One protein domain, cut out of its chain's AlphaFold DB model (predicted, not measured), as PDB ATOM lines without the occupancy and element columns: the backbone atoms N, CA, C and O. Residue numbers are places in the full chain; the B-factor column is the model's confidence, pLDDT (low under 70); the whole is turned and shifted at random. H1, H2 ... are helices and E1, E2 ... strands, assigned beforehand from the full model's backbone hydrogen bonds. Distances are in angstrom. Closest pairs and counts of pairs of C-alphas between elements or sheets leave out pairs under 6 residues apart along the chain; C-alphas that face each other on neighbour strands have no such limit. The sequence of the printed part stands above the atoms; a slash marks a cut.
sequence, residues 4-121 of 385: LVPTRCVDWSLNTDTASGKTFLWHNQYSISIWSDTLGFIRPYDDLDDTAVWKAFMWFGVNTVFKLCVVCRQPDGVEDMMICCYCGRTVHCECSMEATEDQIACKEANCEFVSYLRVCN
ATOM      1  N   LEU A   4     130.580 156.215 110.152       90.31
ATOM      2  CA  LEU A   4     129.652 157.326 110.378       90.31
ATOM      3  C   LEU A   4     128.198 156.849 110.253       90.31
ATOM      4  O   LEU A   4     127.816 156.257 109.246       90.31
ATOM      5  N   VAL A   5     127.379 157.159 111.254       90.44
ATOM      6  CA  VAL A   5     125.941 156.875 111.260       90.44
ATOM      7  C   VAL A   5     125.182 158.133 110.818       90.44
ATOM      8  O   VAL A   5     125.450 159.202 111.371       90.44
ATOM      9  N   PRO A   6     124.248 158.049 109.850       91.94
ATOM     10  CA  PRO A   6     123.484 159.211 109.396       91.94
ATOM     11  C   PRO A   6     122.650 159.850 110.518       91.94
ATOM     12  O   PRO A   6     121.916 159.154 111.217       91.94
ATOM     13  N   THR A   7     122.749 161.174 110.654       94.38
ATOM     14  CA  THR A   7     121.928 162.025 111.538       94.38
ATOM     15  C   THR A   7     121.692 163.389 110.866       94.38
ATOM     16  O   THR A   7     122.205 163.641 109.771       94.38
ATOM     17  N   ARG A   8     120.936 164.290 111.509       94.81
ATOM     18  CA  ARG A   8     120.787 165.704 111.102       94.81
ATOM     19  C   ARG A   8     121.793 166.641 111.777       94.81
ATOM     20  O   ARG A   8     121.724 167.850 111.570       94.81
ATOM     21  N   CYS A   9     122.694 166.105 112.597       93.94
ATOM     22  CA  CYS A   9     123.715 166.880 113.295       93.94
ATOM     23  C   CYS A   9     124.732 167.495 112.318       93.94
ATOM     24  O   CYS A   9     125.106 166.882 111.317       93.94
ATOM     25  N   VAL A  10     125.209 168.693 112.649       91.19
ATOM     26  CA  VAL A  10     126.276 169.421 111.953       91.19
ATOM     27  C   VAL A  10     127.498 169.569 112.868       91.19
ATOM     28  O   VAL A  10     128.623 169.312 112.436       91.19
ATOM     29  N   ASP A  11     127.289 169.939 114.135       90.94
ATOM     30  CA  ASP A  11     128.353 170.095 115.139       90.94
ATOM     31  C   ASP A  11     128.831 168.740 115.690       90.94
ATOM     32  O   ASP A  11     130.026 168.543 115.972       90.94
ATOM     33  N   TRP A  12     127.889 167.807 115.843       94.38
ATOM     34  CA  TRP A  12     128.128 166.453 116.327       94.38
ATOM     35  C   TRP A  12     128.148 165.432 115.192       94.38
ATOM     36  O   TRP A  12     127.440 165.545 114.199       94.38
ATOM     37  N   SER A  13     128.935 164.376 115.375       95.00
ATOM     38  CA  SER A  13     128.915 163.198 114.506       95.00
ATOM     39  C   SER A  13     128.650 161.945 115.329       95.00
ATOM     40  O   SER A  13     129.289 161.734 116.364       95.00
ATOM     41  N   LEU A  14     127.712 161.111 114.881       95.69
ATOM     42  CA  LEU A  14     127.453 159.805 115.479       95.69
ATOM     43  C   LEU A  14     128.298 158.749 114.763       95.69
ATOM     44  O   LEU A  14     128.237 158.604 113.546       95.69
ATOM     45  N   ASN A  15     129.100 158.016 115.522       95.19
ATOM     46  CA  ASN A  15     130.111 157.102 115.010       95.19
ATOM     47  C   ASN A  15     129.927 155.719 115.633       95.19
ATOM     48  O   ASN A  15     129.660 155.612 116.826       95.19
ATOM     49  N   THR A  16     130.122 154.659 114.857       94.44
ATOM     50  CA  THR A  16     130.179 153.280 115.351       94.44
ATOM     51  C   THR A  16     131.631 152.901 115.599       94.44
ATOM     52  O   THR A  16     132.453 152.944 114.680       94.44
ATOM     53  N   ASP A  17     131.961 152.529 116.832       90.81
ATOM     54  CA  ASP A  17     133.257 151.948 117.157       90.81
ATOM     55  C   ASP A  17     133.357 150.532 116.580       90.81
ATOM     56  O   ASP A  17     132.547 149.658 116.881       90.81
ATOM     57  N   THR A  18     134.375 150.285 115.758       88.62
ATOM     58  CA  THR A  18     134.534 149.000 115.064       88.62
ATOM     59  C   THR A  18     134.841 147.826 115.981       88.62
ATOM     60  O   THR A  18     134.567 146.694 115.600       88.62
ATOM     61  N   ALA A  19     135.451 148.068 117.143       85.75
ATOM     62  CA  ALA A  19     135.847 146.987 118.039       85.75
ATOM     63  C   ALA A  19     134.660 146.481 118.868       85.75
ATOM     64  O   ALA A  19     134.477 145.278 119.020       85.75
ATOM     65  N   SER A  20     133.851 147.403 119.389       85.81
ATOM     66  CA  SER A  20     132.721 147.095 120.270       85.81
ATOM     67  C   SER A  20     131.367 147.053 119.560       85.81
ATOM     68  O   SER A  20     130.402 146.540 120.123       85.81
ATOM     69  N   GLY A  21     131.255 147.630 118.360       89.50
ATOM     70  CA  GLY A  21     129.980 147.851 117.673       89.50
ATOM     71  C   GLY A  21     129.087 148.908 118.340       89.50
ATOM     72  O   GLY A  21     127.974 149.151 117.868       89.50
ATOM     73  N   LYS A  22     129.544 149.540 119.430       90.88
ATOM     74  CA  LYS A  22     128.807 150.590 120.142       90.88
ATOM     75  C   LYS A  22     128.889 151.918 119.392       90.88
ATOM     76  O   LYS A  22     129.858 152.191 118.687       90.88
ATOM     77  N   THR A  23     127.885 152.772 119.580       94.50
ATOM     78  CA  THR A  23     127.832 154.100 118.957       94.50
ATOM     79  C   THR A  23     128.196 155.214 119.936       94.50
ATOM     80  O   THR A  23     127.682 155.244 121.055       94.50
ATOM     81  N   PHE A  24     129.023 156.164 119.506       94.38
ATOM     82  CA  PHE A  24     129.422 157.344 120.273       94.38
ATOM     83  C   PHE A  24     129.242 158.631 119.469       94.38
ATOM     84  O   PHE A  24     129.375 158.653 118.246       94.38
ATOM     85  N   LEU A  25     128.954 159.715 120.175       95.31
ATOM     86  CA  LEU A  25     128.889 161.067 119.646       95.31
ATOM     87  C   LEU A  25     130.253 161.741 119.795       95.31
ATOM     88  O   LEU A  25     130.890 161.657 120.847       95.31
ATOM     89  N   TRP A  26     130.689 162.419 118.738       94.38
ATOM     90  CA  TRP A  26     131.927 163.186 118.694       94.38
ATOM     91  C   TRP A  26     131.650 164.635 118.302       94.38
ATOM     92  O   TRP A  26     131.104 164.890 117.226       94.38
ATOM     93  N   HIS A  27     132.057 165.574 119.157       92.56
ATOM     94  CA  HIS A  27     132.004 167.005 118.865       92.56
ATOM     95  C   HIS A  27     133.348 167.474 118.306       92.56
ATOM     96  O   HIS A  27     134.344 167.530 119.030       92.56
ATOM     97  N   ASN A  28     133.365 167.900 117.042       83.25
ATOM     98  CA  ASN A  28     134.607 168.245 116.339       83.25
ATOM     99  C   ASN A  28     135.346 169.441 116.957       83.25
ATOM    100  O   ASN A  28     136.544 169.366 117.209       83.25
ATOM    101  N   GLN A  29     134.634 170.537 117.228       88.56
ATOM    102  CA  GLN A  29     135.244 171.769 117.743       88.56
ATOM    103  C   GLN A  29     135.868 171.611 119.137       88.56
ATOM    104  O   GLN A  29     136.913 172.196 119.416       88.56
ATOM    105  N   TYR A  30     135.221 170.850 120.023       86.56
ATOM    106  CA  TYR A  30     135.645 170.729 121.420       86.56
ATOM    107  C   TYR A  30     136.351 169.412 121.733       86.56
ATOM    108  O   TYR A  30     136.771 169.225 122.879       86.56
ATOM    109  N   SER A  31     136.497 168.520 120.750       86.44
ATOM    110  CA  SER A  31     137.132 167.205 120.886       86.44
ATOM    111  C   SER A  31     136.569 166.392 122.053       86.44
ATOM    112  O   SER A  31     137.326 165.872 122.875       86.44
ATOM    113  N   ILE A  32     135.237 166.353 122.157       88.75
ATOM    114  CA  ILE A  32     134.499 165.621 123.193       88.75
ATOM    115  C   ILE A  32     133.951 164.339 122.573       88.75
ATOM    116  O   ILE A  32     133.285 164.404 121.540       88.75
ATOM    117  N   SER A  33     134.199 163.202 123.224       92.00
ATOM    118  CA  SER A  33     133.557 161.923 122.917       92.00
ATOM    119  C   SER A  33     132.652 161.482 124.068       92.00
ATOM    120  O   SER A  33     133.007 161.646 125.236       92.00
ATOM    121  N   ILE A  34     131.474 160.945 123.748       93.56
ATOM    122  CA  ILE A  34     130.554 160.358 124.730       93.56
ATOM    123  C   ILE A  34     129.696 159.275 124.079       93.56
ATOM    124  O   ILE A  34     129.294 159.405 122.922       93.56
ATOM    125  N   TRP A  35     129.412 158.193 124.801       93.44
ATOM    126  CA  TRP A  35     128.570 157.124 124.275       93.44
ATOM    127  C   TRP A  35     127.122 157.591 124.077       93.44
ATOM    128  O   TRP A  35     126.577 158.356 124.872       93.44
ATOM    129  N   SER A  36     126.494 157.123 122.997       94.44
ATOM    130  CA  SER A  36     125.109 157.466 122.647       94.44
ATOM    131  C   SER A  36     124.113 157.006 123.717       94.44
ATOM    132  O   SER A  36     123.167 157.723 124.040       94.44
ATOM    133  N   ASP A  37     124.350 155.826 124.293       91.75
ATOM    134  CA  ASP A  37     123.529 155.235 125.355       91.75
ATOM    135  C   ASP A  37     123.592 156.042 126.663       91.75
ATOM    136  O   ASP A  37     122.578 156.212 127.333       91.75
ATOM    137  N   THR A  38     124.751 156.628 126.976       92.25
ATOM    138  CA  THR A  38     124.961 157.514 128.129       92.25
ATOM    139  C   THR A  38     124.088 158.764 128.037       92.25
ATOM    140  O   THR A  38     123.636 159.279 129.058       92.25
ATOM    141  N   LEU A  39     123.826 159.245 126.819       94.69
ATOM    142  CA  LEU A  39     122.913 160.360 126.563       94.69
ATOM    143  C   LEU A  39     121.451 159.925 126.362       94.69
ATOM    144  O   LEU A  39     120.591 160.771 126.133       94.69
ATOM    145  N   GLY A  40     121.153 158.626 126.471       92.88
ATOM    146  CA  GLY A  40     119.800 158.082 126.353       92.88
ATOM    147  C   GLY A  40     119.274 157.985 124.919       92.88
ATOM    148  O   GLY A  40     118.067 157.837 124.726       92.88
ATOM    149  N   PHE A  41     120.141 158.063 123.908       94.44
ATOM    150  CA  PHE A  41     119.724 157.943 122.513       94.44
ATOM    151  C   PHE A  41     119.669 156.481 122.069       94.44
ATOM    152  O   PHE A  41     120.639 155.735 122.214       94.44
ATOM    153  N   ILE A  42     118.545 156.104 121.460       88.62
ATOM    154  CA  ILE A  42     118.288 154.785 120.877       88.62
ATOM    155  C   ILE A  42     117.899 154.927 119.402       88.62
ATOM    156  O   ILE A  42     117.396 155.968 118.989       88.62
ATOM    157  N   ARG A  43     118.133 153.879 118.604       87.19
ATOM    158  CA  ARG A  43     117.754 153.842 117.180       87.19
ATOM    159  C   ARG A  43     116.227 153.983 116.997       87.19
ATOM    160  O   ARG A  43     115.491 153.461 117.837       87.19
ATOM    161  N   PRO A  44     115.747 154.539 115.864       90.06
ATOM    162  CA  PRO A  44     116.508 155.117 114.743       90.06
ATOM    163  C   PRO A  44     117.074 156.514 115.056       90.06
ATOM    164  O   PRO A  44     116.532 157.230 115.888       90.06
ATOM    165  N   TYR A  45     118.171 156.895 114.390       92.75
ATOM    166  CA  TYR A  45     118.898 158.150 114.661       92.75
ATOM    167  C   TYR A  45     118.696 159.232 113.591       92.75
ATOM    168  O   TYR A  45     119.268 160.313 113.698       92.75
ATOM    169  N   ASP A  46     117.888 158.958 112.568       91.88
ATOM    170  CA  ASP A  46     117.726 159.808 111.383       91.88
ATOM    171  C   ASP A  46     117.222 161.226 111.703       91.88
ATOM    172  O   ASP A  46     117.523 162.173 110.978       91.88
ATOM    173  N   ASP A  47     116.479 161.385 112.800       92.38
ATOM    174  CA  ASP A  47     115.947 162.668 113.267       92.38
ATOM    175  C   ASP A  47     116.809 163.331 114.356       92.38
ATOM    176  O   ASP A  47     116.466 164.416 114.821       92.38
ATOM    177  N   LEU A  48     117.918 162.708 114.774       95.81
ATOM    178  CA  LEU A  48     118.793 163.259 115.806       95.81
ATOM    179  C   LEU A  48     119.516 164.506 115.276       95.81
ATOM    180  O   LEU A  48     120.228 164.428 114.274       95.81
ATOM    181  N   ASP A  49     119.343 165.641 115.953       95.44
ATOM    182  CA  ASP A  49     119.936 166.935 115.598       95.44
ATOM    183  C   ASP A  49     120.842 167.498 116.711       95.44
ATOM    184  O   ASP A  49     120.932 166.957 117.818       95.44
ATOM    185  N   ASP A  50     121.561 168.585 116.412       94.38
ATOM    186  CA  ASP A  50     122.493 169.199 117.367       94.38
ATOM    187  C   ASP A  50     121.793 169.757 118.611       94.38
ATOM    188  O   ASP A  50     122.374 169.723 119.696       94.38
ATOM    189  N   THR A  51     120.553 170.242 118.490       95.50
ATOM    190  CA  THR A  51     119.786 170.780 119.621       95.50
ATOM    191  C   THR A  51     119.460 169.670 120.621       95.50
ATOM    192  O   THR A  51     119.701 169.835 121.822       95.50
ATOM    193  N   ALA A  52     118.981 168.517 120.147       96.00
ATOM    194  CA  ALA A  52     118.692 167.351 120.974       96.00
ATOM    195  C   ALA A  52     119.961 166.792 121.632       96.00
ATOM    196  O   ALA A  52     119.969 166.549 122.844       96.00
ATOM    197  N   VAL A  53     121.050 166.644 120.866       96.19
ATOM    198  CA  VAL A  53     122.339 166.171 121.397       96.19
ATOM    199  C   VAL A  53     122.887 167.133 122.446       96.19
ATOM    200  O   VAL A  53     123.272 166.696 123.531       96.19
ATOM    201  N   TRP A  54     122.876 168.439 122.170       96.12
ATOM    202  CA  TRP A  54     123.341 169.450 123.114       96.12
ATOM    203  C   TRP A  54     122.529 169.425 124.405       96.12
ATOM    204  O   TRP A  54     123.102 169.381 125.491       96.12
ATOM    205  N   LYS A  55     121.198 169.371 124.308       96.38
ATOM    206  CA  LYS A  55     120.304 169.280 125.467       96.38
ATOM    207  C   LYS A  55     120.596 168.049 126.327       96.38
ATOM    208  O   LYS A  55     120.697 168.170 127.549       96.38
ATOM    209  N   ALA A  56     120.759 166.877 125.711       96.75
ATOM    210  CA  ALA A  56     121.097 165.652 126.433       96.75
ATOM    211  C   ALA A  56     122.483 165.746 127.090       96.75
ATOM    212  O   ALA A  56     122.644 165.387 128.256       96.75
ATOM    213  N   PHE A  57     123.470 166.302 126.380       96.12
ATOM    214  CA  PHE A  57     124.817 166.509 126.905       96.12
ATOM    215  C   PHE A  57     124.843 167.483 128.094       96.12
ATOM    216  O   PHE A  57     125.526 167.229 129.087       96.12
ATOM    217  N   MET A  58     124.050 168.556 128.047       95.69
ATOM    218  CA  MET A  58     123.884 169.500 129.154       95.69
ATOM    219  C   MET A  58     123.254 168.828 130.378       95.69
ATOM    220  O   MET A  58     123.789 168.939 131.481       95.69
ATOM    221  N   TRP A  59     122.173 168.061 130.192       95.56
ATOM    222  CA  TRP A  59     121.576 167.271 131.274       95.56
ATOM    223  C   TRP A  59     122.560 166.270 131.878       95.56
ATOM    224  O   TRP A  59     122.627 166.138 133.103       95.56
ATOM    225  N   PHE A  60     123.357 165.600 131.046       95.38
ATOM    226  CA  PHE A  60     124.430 164.730 131.510       95.38
ATOM    227  C   PHE A  60     125.459 165.513 132.341       95.38
ATOM    228  O   PHE A  60     125.775 165.109 133.459       95.38
ATOM    229  N   GLY A  61     125.932 166.665 131.860       93.94
ATOM    230  CA  GLY A  61     126.888 167.516 132.577       93.94
ATOM    231  C   GLY A  61     126.364 168.029 133.925       93.94
ATOM    232  O   GLY A  61     127.133 168.160 134.881       93.94
ATOM    233  N   VAL A  62     125.053 168.271 134.043       93.06
ATOM    234  CA  VAL A  62     124.416 168.648 135.315       93.06
ATOM    235  C   VAL A  62     124.451 167.475 136.298       93.06
ATOM    236  O   VAL A  62     124.812 167.669 137.461       93.06
ATOM    237  N   ASN A  63     124.128 166.266 135.834       92.50
ATOM    238  CA  ASN A  63     123.862 165.111 136.696       92.50
ATOM    239  C   ASN A  63     125.057 164.171 136.919       92.50
ATOM    240  O   ASN A  63     125.030 163.377 137.855       92.50
ATOM    241  N   THR A  64     126.104 164.241 136.095       93.25
ATOM    242  CA  THR A  64     127.266 163.350 136.220       93.25
ATOM    243  C   THR A  64     128.003 163.570 137.537       93.25
ATOM    244  O   THR A  64     128.345 164.699 137.889       93.25
ATOM    245  N   VAL A  65     128.300 162.477 138.246       94.31
ATOM    246  CA  VAL A  65     129.053 162.491 139.509       94.31
ATOM    247  C   VAL A  65     130.482 162.996 139.313       94.31
ATOM    248  O   VAL A  65     131.018 163.709 140.164       94.31
ATOM    249  N   PHE A  66     131.101 162.639 138.188       93.19
ATOM    250  CA  PHE A  66     132.484 162.981 137.892       93.19
ATOM    251  C   PHE A  66     132.537 164.235 137.036       93.19
ATOM    252  O   PHE A  66     132.172 164.211 135.860       93.19
ATOM    253  N   LYS A  67     133.036 165.325 137.624       92.69
ATOM    254  CA  LYS A  67     133.235 166.606 136.944       92.69
ATOM    255  C   LYS A  67     134.656 167.097 137.156       92.69
ATOM    256  O   LYS A  67     135.224 166.953 138.242       92.69
ATOM    257  N   LEU A  68     135.209 167.704 136.113       92.81
ATOM    258  CA  LEU A  68     136.516 168.339 136.146       92.81
ATOM    259  C   LEU A  68     136.415 169.716 135.502       92.81
ATOM    260  O   LEU A  68     135.892 169.862 134.396       92.81
ATOM    261  N   CYS A  69     136.923 170.741 136.178       92.81
ATOM    262  CA  CYS A  69     136.903 172.085 135.621       92.81
ATOM    263  C   CYS A  69     137.857 172.157 134.426       92.81
ATOM    264  O   CYS A  69     139.052 171.906 134.569       92.81
ATOM    265  N   VAL A  70     137.357 172.549 133.252       90.75
ATOM    266  CA  VAL A  70     138.195 172.660 132.042       90.75
ATOM    267  C   VAL A  70     139.316 173.702 132.179       90.75
ATOM    268  O   VAL A  70     140.354 173.581 131.532       90.75
ATOM    269  N   VAL A  71     139.128 174.705 133.039       91.62
ATOM    270  CA  VAL A  71     140.060 175.827 133.212       91.62
ATOM    271  C   VAL A  71     141.174 175.474 134.199       91.62
ATOM    272  O   VAL A  71     142.345 175.475 133.828       91.62
ATOM    273  N   CYS A  72     140.829 175.147 135.450       90.19
ATOM    274  CA  CYS A  72     141.818 174.877 136.502       90.19
ATOM    275  C   CYS A  72     142.197 173.394 136.633       90.19
ATOM    276  O   CYS A  72     143.126 173.065 137.370       90.19
ATOM    277  N   ARG A  73     141.493 172.497 135.925       90.88
ATOM    278  CA  ARG A  73     141.725 171.040 135.923       90.88
ATOM    279  C   ARG A  73     141.581 170.390 137.301       90.88
ATOM    280  O   ARG A  73     142.176 169.354 137.566       90.88
ATOM    281  N   GLN A  74     140.799 171.009 138.184       90.31
ATOM    282  CA  GLN A  74     140.499 170.495 139.520       90.31
ATOM    283  C   GLN A  74     139.094 169.879 139.561       90.31
ATOM    284  O   GLN A  74     138.227 170.306 138.788       90.31
ATOM    285  N   PRO A  75     138.857 168.885 140.438       91.06
ATOM    286  CA  PRO A  75     137.565 168.220 140.557       91.06
ATOM    287  C   PRO A  75     136.504 169.101 141.218       91.06
ATOM    288  O   PRO A  75     136.778 170.197 141.724       91.06
ATOM    289  N   ASP A  76     135.273 168.601 141.185       87.69
ATOM    290  CA  ASP A  76     134.156 169.186 141.918       87.69
ATOM    291  C   ASP A  76     134.383 169.121 143.428       87.69
ATOM    292  O   ASP A  76     135.010 168.188 143.937       87.69
ATOM    293  N   GLY A  77     133.897 170.140 144.131       82.81
ATOM    294  CA  GLY A  77     133.972 170.216 145.584       82.81
ATOM    295  C   GLY A  77     132.627 169.896 146.227       82.81
ATOM    296  O   GLY A  77     131.835 169.099 145.722       82.81
ATOM    297  N   VAL A  78     132.371 170.561 147.355       82.44
ATOM    298  CA  VAL A  78     131.030 170.628 147.950       82.44
ATOM    299  C   VAL A  78     130.125 171.550 147.138       82.44
ATOM    300  O   VAL A  78     128.946 171.256 146.997       82.44
ATOM    301  N   GLU A  79     130.650 172.642 146.590       84.88
ATOM    302  CA  GLU A  79     129.911 173.500 145.662       84.88
ATOM    303  C   GLU A  79     129.825 172.831 144.297       84.88
ATOM    304  O   GLU A  79     130.836 172.332 143.812       84.88
ATOM    305  N   ASP A  80     128.640 172.833 143.685       89.50
ATOM    306  CA  ASP A  80     128.435 172.209 142.382       89.50
ATOM    307  C   ASP A  80     129.067 173.051 141.264       89.50
ATOM    308  O   ASP A  80     128.820 174.253 141.147       89.50
ATOM    309  N   MET A  81     129.860 172.412 140.401       93.88
ATOM    310  CA  MET A  81     130.309 173.043 139.159       93.88
ATOM    311  C   MET A  81     129.144 173.417 138.234       93.88
ATOM    312  O   MET A  81     128.170 172.676 138.076       93.88
ATOM    313  N   MET A  82     129.351 174.526 137.530       96.31
ATOM    314  CA  MET A  82     128.494 175.056 136.474       96.31
ATOM    315  C   MET A  82     128.928 174.503 135.115       96.31
ATOM    316  O   MET A  82     129.939 173.805 135.011       96.31
ATOM    317  N   ILE A  83     128.197 174.833 134.053       97.00
ATOM    318  CA  ILE A  83     128.494 174.384 132.690       97.00
ATOM    319  C   ILE A  83     128.715 175.587 131.778       97.00
ATOM    320  O   ILE A  83     127.991 176.579 131.842       97.00
ATOM    321  N   CYS A  84     129.728 175.517 130.915       96.50
ATOM    322  CA  CYS A  84     129.967 176.571 129.942       96.50
ATOM    323  C   CYS A  84     128.920 176.551 128.813       96.50
ATOM    324  O   CYS A  84     128.821 175.547 128.113       96.50
ATOM    325  N   CYS A  85     128.223 177.665 128.560       96.31
ATOM    326  CA  CYS A  85     127.187 177.753 127.516       96.31
ATOM    327  C   CYS A  85     127.707 177.579 126.077       96.31
ATOM    328  O   CYS A  85     126.924 177.271 125.180       96.31
ATOM    329  N   TYR A  86     129.018 177.737 125.857       94.75
ATOM    330  CA  TYR A  86     129.655 177.529 124.556       94.75
ATOM    331  C   TYR A  86     130.151 176.103 124.356       94.75
ATOM    332  O   TYR A  86     129.792 175.466 123.375       94.75
ATOM    333  N   CYS A  87     130.995 175.607 125.270       93.25
ATOM    334  CA  CYS A  87     131.681 174.324 125.094       93.25
ATOM    335  C   CYS A  87     131.052 173.151 125.852       93.25
ATOM    336  O   CYS A  87     131.548 172.033 125.738       93.25
ATOM    337  N   GLY A  88     130.015 173.387 126.663       93.44
ATOM    338  CA  GLY A  88     129.309 172.349 127.423       93.44
ATOM    339  C   GLY A  88     130.149 171.687 128.524       93.44
ATOM    340  O   GLY A  88     129.684 170.779 129.204       93.44
ATOM    341  N   ARG A  89     131.399 172.123 128.725       93.31
ATOM    342  CA  ARG A  89     132.301 171.574 129.746       93.31
ATOM    343  C   ARG A  89     132.005 172.168 131.117       93.31
ATOM    344  O   ARG A  89     131.633 173.338 131.236       93.31
ATOM    345  N   THR A  90     132.244 171.373 132.154       95.12
ATOM    346  CA  THR A  90     132.076 171.791 133.547       95.12
ATOM    347  C   THR A  90     133.140 172.803 133.970       95.12
ATOM    348  O   THR A  90     134.299 172.739 133.540       95.12
ATOM    349  N   VAL A  91     132.751 173.758 134.811       94.69
ATOM    350  CA  VAL A  91     133.596 174.867 135.254       94.69
ATOM    351  C   VAL A  91     133.208 175.322 136.661       94.69
ATOM    352  O   VAL A  91     132.030 175.399 137.002       94.69
ATOM    353  N   HIS A  92     134.194 175.650 137.498       93.69
ATOM    354  CA  HIS A  92     133.925 176.309 138.781       93.69
ATOM    355  C   HIS A  92     133.410 177.738 138.569       93.69
ATOM    356  O   HIS A  92     133.813 178.412 137.616       93.69
ATOM    357  N   CYS A  93     132.597 178.243 139.499       92.62
ATOM    358  CA  CYS A  93     132.128 179.633 139.480       92.62
ATOM    359  C   CYS A  93     133.287 180.640 139.416       92.62
ATOM    360  O   CYS A  93     133.228 181.575 138.631       92.62
ATOM    361  N   GLU A  94     134.375 180.406 140.155       90.88
ATOM    362  CA  GLU A  94     135.587 181.249 140.135       90.88
ATOM    363  C   GLU A  94     136.365 181.187 138.809       90.88
ATOM    364  O   GLU A  94     137.122 182.094 138.472       90.88
ATOM    365  N   CYS A  95     136.200 180.107 138.043       92.56
ATOM    366  CA  CYS A  95     136.860 179.908 136.754       92.56
ATOM    367  C   CYS A  95     135.991 180.367 135.570       92.56
ATOM    368  O   CYS A  95     136.240 179.979 134.421       92.56
ATOM    369  N   SER A  96     134.934 181.127 135.849       94.81
ATOM    370  CA  SER A  96     133.940 181.531 134.867       94.81
ATOM    371  C   SER A  96     133.259 182.849 135.229       94.81
ATOM    372  O   SER A  96     133.230 183.283 136.378       94.81
ATOM    373  N   MET A  97     132.635 183.465 134.235       95.12
ATOM    374  CA  MET A  97     131.775 184.636 134.392       95.12
ATOM    375  C   MET A  97     130.312 184.260 134.173       95.12
ATOM    376  O   MET A  97     130.012 183.241 133.547       95.12
ATOM    377  N   GLU A  98     129.401 185.066 134.710       95.88
ATOM    378  CA  GLU A  98     127.979 184.940 134.386       95.88
ATOM    379  C   GLU A  98     127.783 185.109 132.879       95.88
ATOM    380  O   GLU A  98     128.420 185.961 132.258       95.88
ATOM    381  N   ALA A  99     126.955 184.248 132.289       95.62
ATOM    382  CA  ALA A  99     126.630 184.342 130.875       95.62
ATOM    383  C   ALA A  99     125.590 185.449 130.667       95.62
ATOM    384  O   ALA A  99     124.603 185.511 131.399       95.62
ATOM    385  N   THR A 100     125.792 186.306 129.667       95.94
ATOM    386  CA  THR A 100     124.763 187.268 129.252       95.94
ATOM    387  C   THR A 100     123.633 186.563 128.496       95.94
ATOM    388  O   THR A 100     123.799 185.438 128.019       95.94
ATOM    389  N   GLU A 101     122.489 187.232 128.338       95.75
ATOM    390  CA  GLU A 101     121.345 186.699 127.581       95.75
ATOM    391  C   GLU A 101     121.735 186.301 126.147       95.75
ATOM    392  O   GLU A 101     121.431 185.189 125.716       95.75
ATOM    393  N   ASP A 102     122.509 187.140 125.450       94.88
ATOM    394  CA  ASP A 102     123.013 186.849 124.098       94.88
ATOM    395  C   ASP A 102     123.924 185.611 124.064       94.88
ATOM    396  O   ASP A 102     123.891 184.814 123.124       94.88
ATOM    397  N   GLN A 103     124.747 185.422 125.099       95.38
ATOM    398  CA  GLN A 103     125.638 184.265 125.199       95.38
ATOM    399  C   GLN A 103     124.871 182.982 125.512       95.38
ATOM    400  O   GLN A 103     125.269 181.907 125.067       95.38
ATOM    401  N   ILE A 104     123.773 183.067 126.260       95.56
ATOM    402  CA  ILE A 104     122.868 181.936 126.471       95.56
ATOM    403  C   ILE A 104     122.179 181.599 125.146       95.56
ATOM    404  O   ILE A 104     122.248 180.451 124.715       95.56
ATOM    405  N   ALA A 105     121.636 182.594 124.444       94.69
ATOM    406  CA  ALA A 105     120.907 182.427 123.185       94.69
ATOM    407  C   ALA A 105     121.753 181.897 122.007       94.69
ATOM    408  O   ALA A 105     121.200 181.590 120.953       94.69
ATOM    409  N   CYS A 106     123.075 181.742 122.163       91.06
ATOM    410  CA  CYS A 106     123.952 181.226 121.105       91.06
ATOM    411  C   CYS A 106     123.644 179.777 120.677       91.06
ATOM    412  O   CYS A 106     124.019 179.376 119.577       91.06
ATOM    413  N   LYS A 107     122.974 178.997 121.533       92.81
ATOM    414  CA  LYS A 107     122.442 177.666 121.220       92.81
ATOM    415  C   LYS A 107     121.032 177.574 121.789       92.81
ATOM    416  O   LYS A 107     120.839 177.844 122.969       92.81
ATOM    417  N   GLU A 108     120.066 177.152 120.978       92.69
ATOM    418  CA  GLU A 108     118.642 177.110 121.355       92.69
ATOM    419  C   GLU A 108     118.399 176.371 122.683       92.69
ATOM    420  O   GLU A 108     117.739 176.888 123.585       92.69
ATOM    421  N   ALA A 109     119.016 175.198 122.849       94.88
ATOM    422  CA  ALA A 109     118.856 174.364 124.038       94.88
ATOM    423  C   ALA A 109     119.355 175.015 125.344       94.88
ATOM    424  O   ALA A 109     118.920 174.610 126.419       94.88
ATOM    425  N   ASN A 110     120.234 176.023 125.296       96.56
ATOM    426  CA  ASN A 110     120.779 176.664 126.500       96.56
ATOM    427  C   ASN A 110     119.702 177.359 127.347       96.56
ATOM    428  O   ASN A 110     119.844 177.437 128.569       96.56
ATOM    429  N   CYS A 111     118.619 177.835 126.727       94.31
ATOM    430  CA  CYS A 111     117.532 178.532 127.416       94.31
ATOM    431  C   CYS A 111     116.835 177.666 128.484       94.31
ATOM    432  O   CYS A 111     116.228 178.202 129.406       94.31
ATOM    433  N   GLU A 112     116.958 176.337 128.414       95.88
ATOM    434  CA  GLU A 112     116.418 175.418 129.426       95.88
ATOM    435  C   GLU A 112     117.335 175.242 130.649       95.88
ATOM    436  O   GLU A 112     116.924 174.670 131.657       95.88
ATOM    437  N   PHE A 113     118.573 175.741 130.586       96.81
ATOM    438  CA  PHE A 113     119.610 175.498 131.592       96.81
ATOM    439  C   PHE A 113     120.177 176.778 132.202       96.81
ATOM    440  O   PHE A 113     121.237 176.724 132.816       96.81
ATOM    441  N   VAL A 114     119.502 177.923 132.061       95.88
ATOM    442  CA  VAL A 114     120.001 179.250 132.482       95.88
ATOM    443  C   VAL A 114     120.636 179.232 133.877       95.88
ATOM    444  O   VAL A 114     121.738 179.743 134.058       95.88
ATOM    445  N   SER A 115     120.009 178.562 134.849       95.38
ATOM    446  CA  SER A 115     120.500 178.464 136.233       95.38
ATOM    447  C   SER A 115     121.777 177.640 136.419       95.38
ATOM    448  O   SER A 115     122.327 177.628 137.514       95.38
ATOM    449  N   TYR A 116     122.234 176.929 135.390       96.44
ATOM    450  CA  TYR A 116     123.426 176.078 135.387       96.44
ATOM    451  C   TYR A 116     124.530 176.618 134.472       96.44
ATOM    452  O   TYR A 116     125.631 176.063 134.440       96.44
ATOM    453  N   LEU A 117     124.248 177.688 133.723       97.44
ATOM    454  CA  LEU A 117     125.113 178.183 132.663       97.44
ATOM    455  C   LEU A 117     126.014 179.331 133.108       97.44
ATOM    456  O   LEU A 117     125.604 180.261 133.798       97.44
ATOM    457  N   ARG A 118     127.263 179.270 132.651       97.25
ATOM    458  CA  ARG A 118     128.274 180.329 132.765       97.25
ATOM    459  C   ARG A 118     129.115 180.385 131.489       97.25
ATOM    460  O   ARG A 118     129.001 179.521 130.623       97.25
ATOM    461  N   VAL A 119     130.009 181.358 131.370       97.12
ATOM    462  CA  VAL A 119     131.058 181.365 130.337       97.12
ATOM    463  C   VAL A 119     132.387 181.052 131.005       97.12
ATOM    464  O   VAL A 119     132.840 181.796 131.873       97.12
ATOM    465  N   CYS A 120     133.025 179.936 130.636       95.44
ATOM    466  CA  CYS A 120     134.343 179.617 131.179       95.44
ATOM    467  C   CYS A 120     135.380 180.635 130.692       95.44
ATOM    468  O   CYS A 120     135.294 181.127 129.564       95.44
ATOM    469  N   ASN A 121     136.391 180.918 131.516       93.56
ATOM    470  CA  ASN A 121     137.406 181.928 131.198       93.56
ATOM    471  C   ASN A 121     138.119 181.660 129.862       93.56
ATOM    472  O   ASN A 121     138.422 182.602 129.135       93.56
TER     473      ASN A 121
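AT A GLANCE: This is residues 4 to 121 of the 385 residues of an uncharacterized protein of Trypanosoma congolense (strain IL3000) (UniProt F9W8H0). With little regular structure, two small three-stranded sheets stand at opposite ends, bridged by H1; short H3 packs on H1. Look for 118 printed residues, 47 in named elements, class mixed: E1 E2 E3 H1 E4 E5 H2 H3 E6. E1-E2-E3 is a meander, each strand the antiparallel neighbour of the one before; E4-E6-E5 is mixed. It is compact, radius of gyration of the C-alphas 14.6 A, spanning 40 by 29 by 21 A.

IN THESE COORDINATES: Find E1, residues 12 to 16, from C-alpha 12 at (128.128, 166.453, 116.327); then E2, 23 to 27; E3, 32 to 35; H1, 50 to 63, 19.8 A from first to last C-alpha; E4, 82 to 84; E5, 96 to 98; H2, 101 to 104; H3, 108 to 112; and E6, 117 to 120, which ends with C-alpha 120 at (134.343, 179.617, 131.179).

HOW THE PARTS SIT: In hairpin E1-E2, see N 13 and O 26, 2.9 A. H1 only grazes both sheets; its residues 51 to 55 touch H3, closest C-alphas Lys 55 and Ala 109, 5.5 A. H2 only grazes E4-E6-E5. H3 has 0 of 1 O i to N i+4 pairs within hydrogen-bond range, 2 of 2 i+3.

THE WHOLE: The printed part has no cut; E3-H1, H1-E4 and E4-E5 are long links. No printed residue is under pLDDT 70.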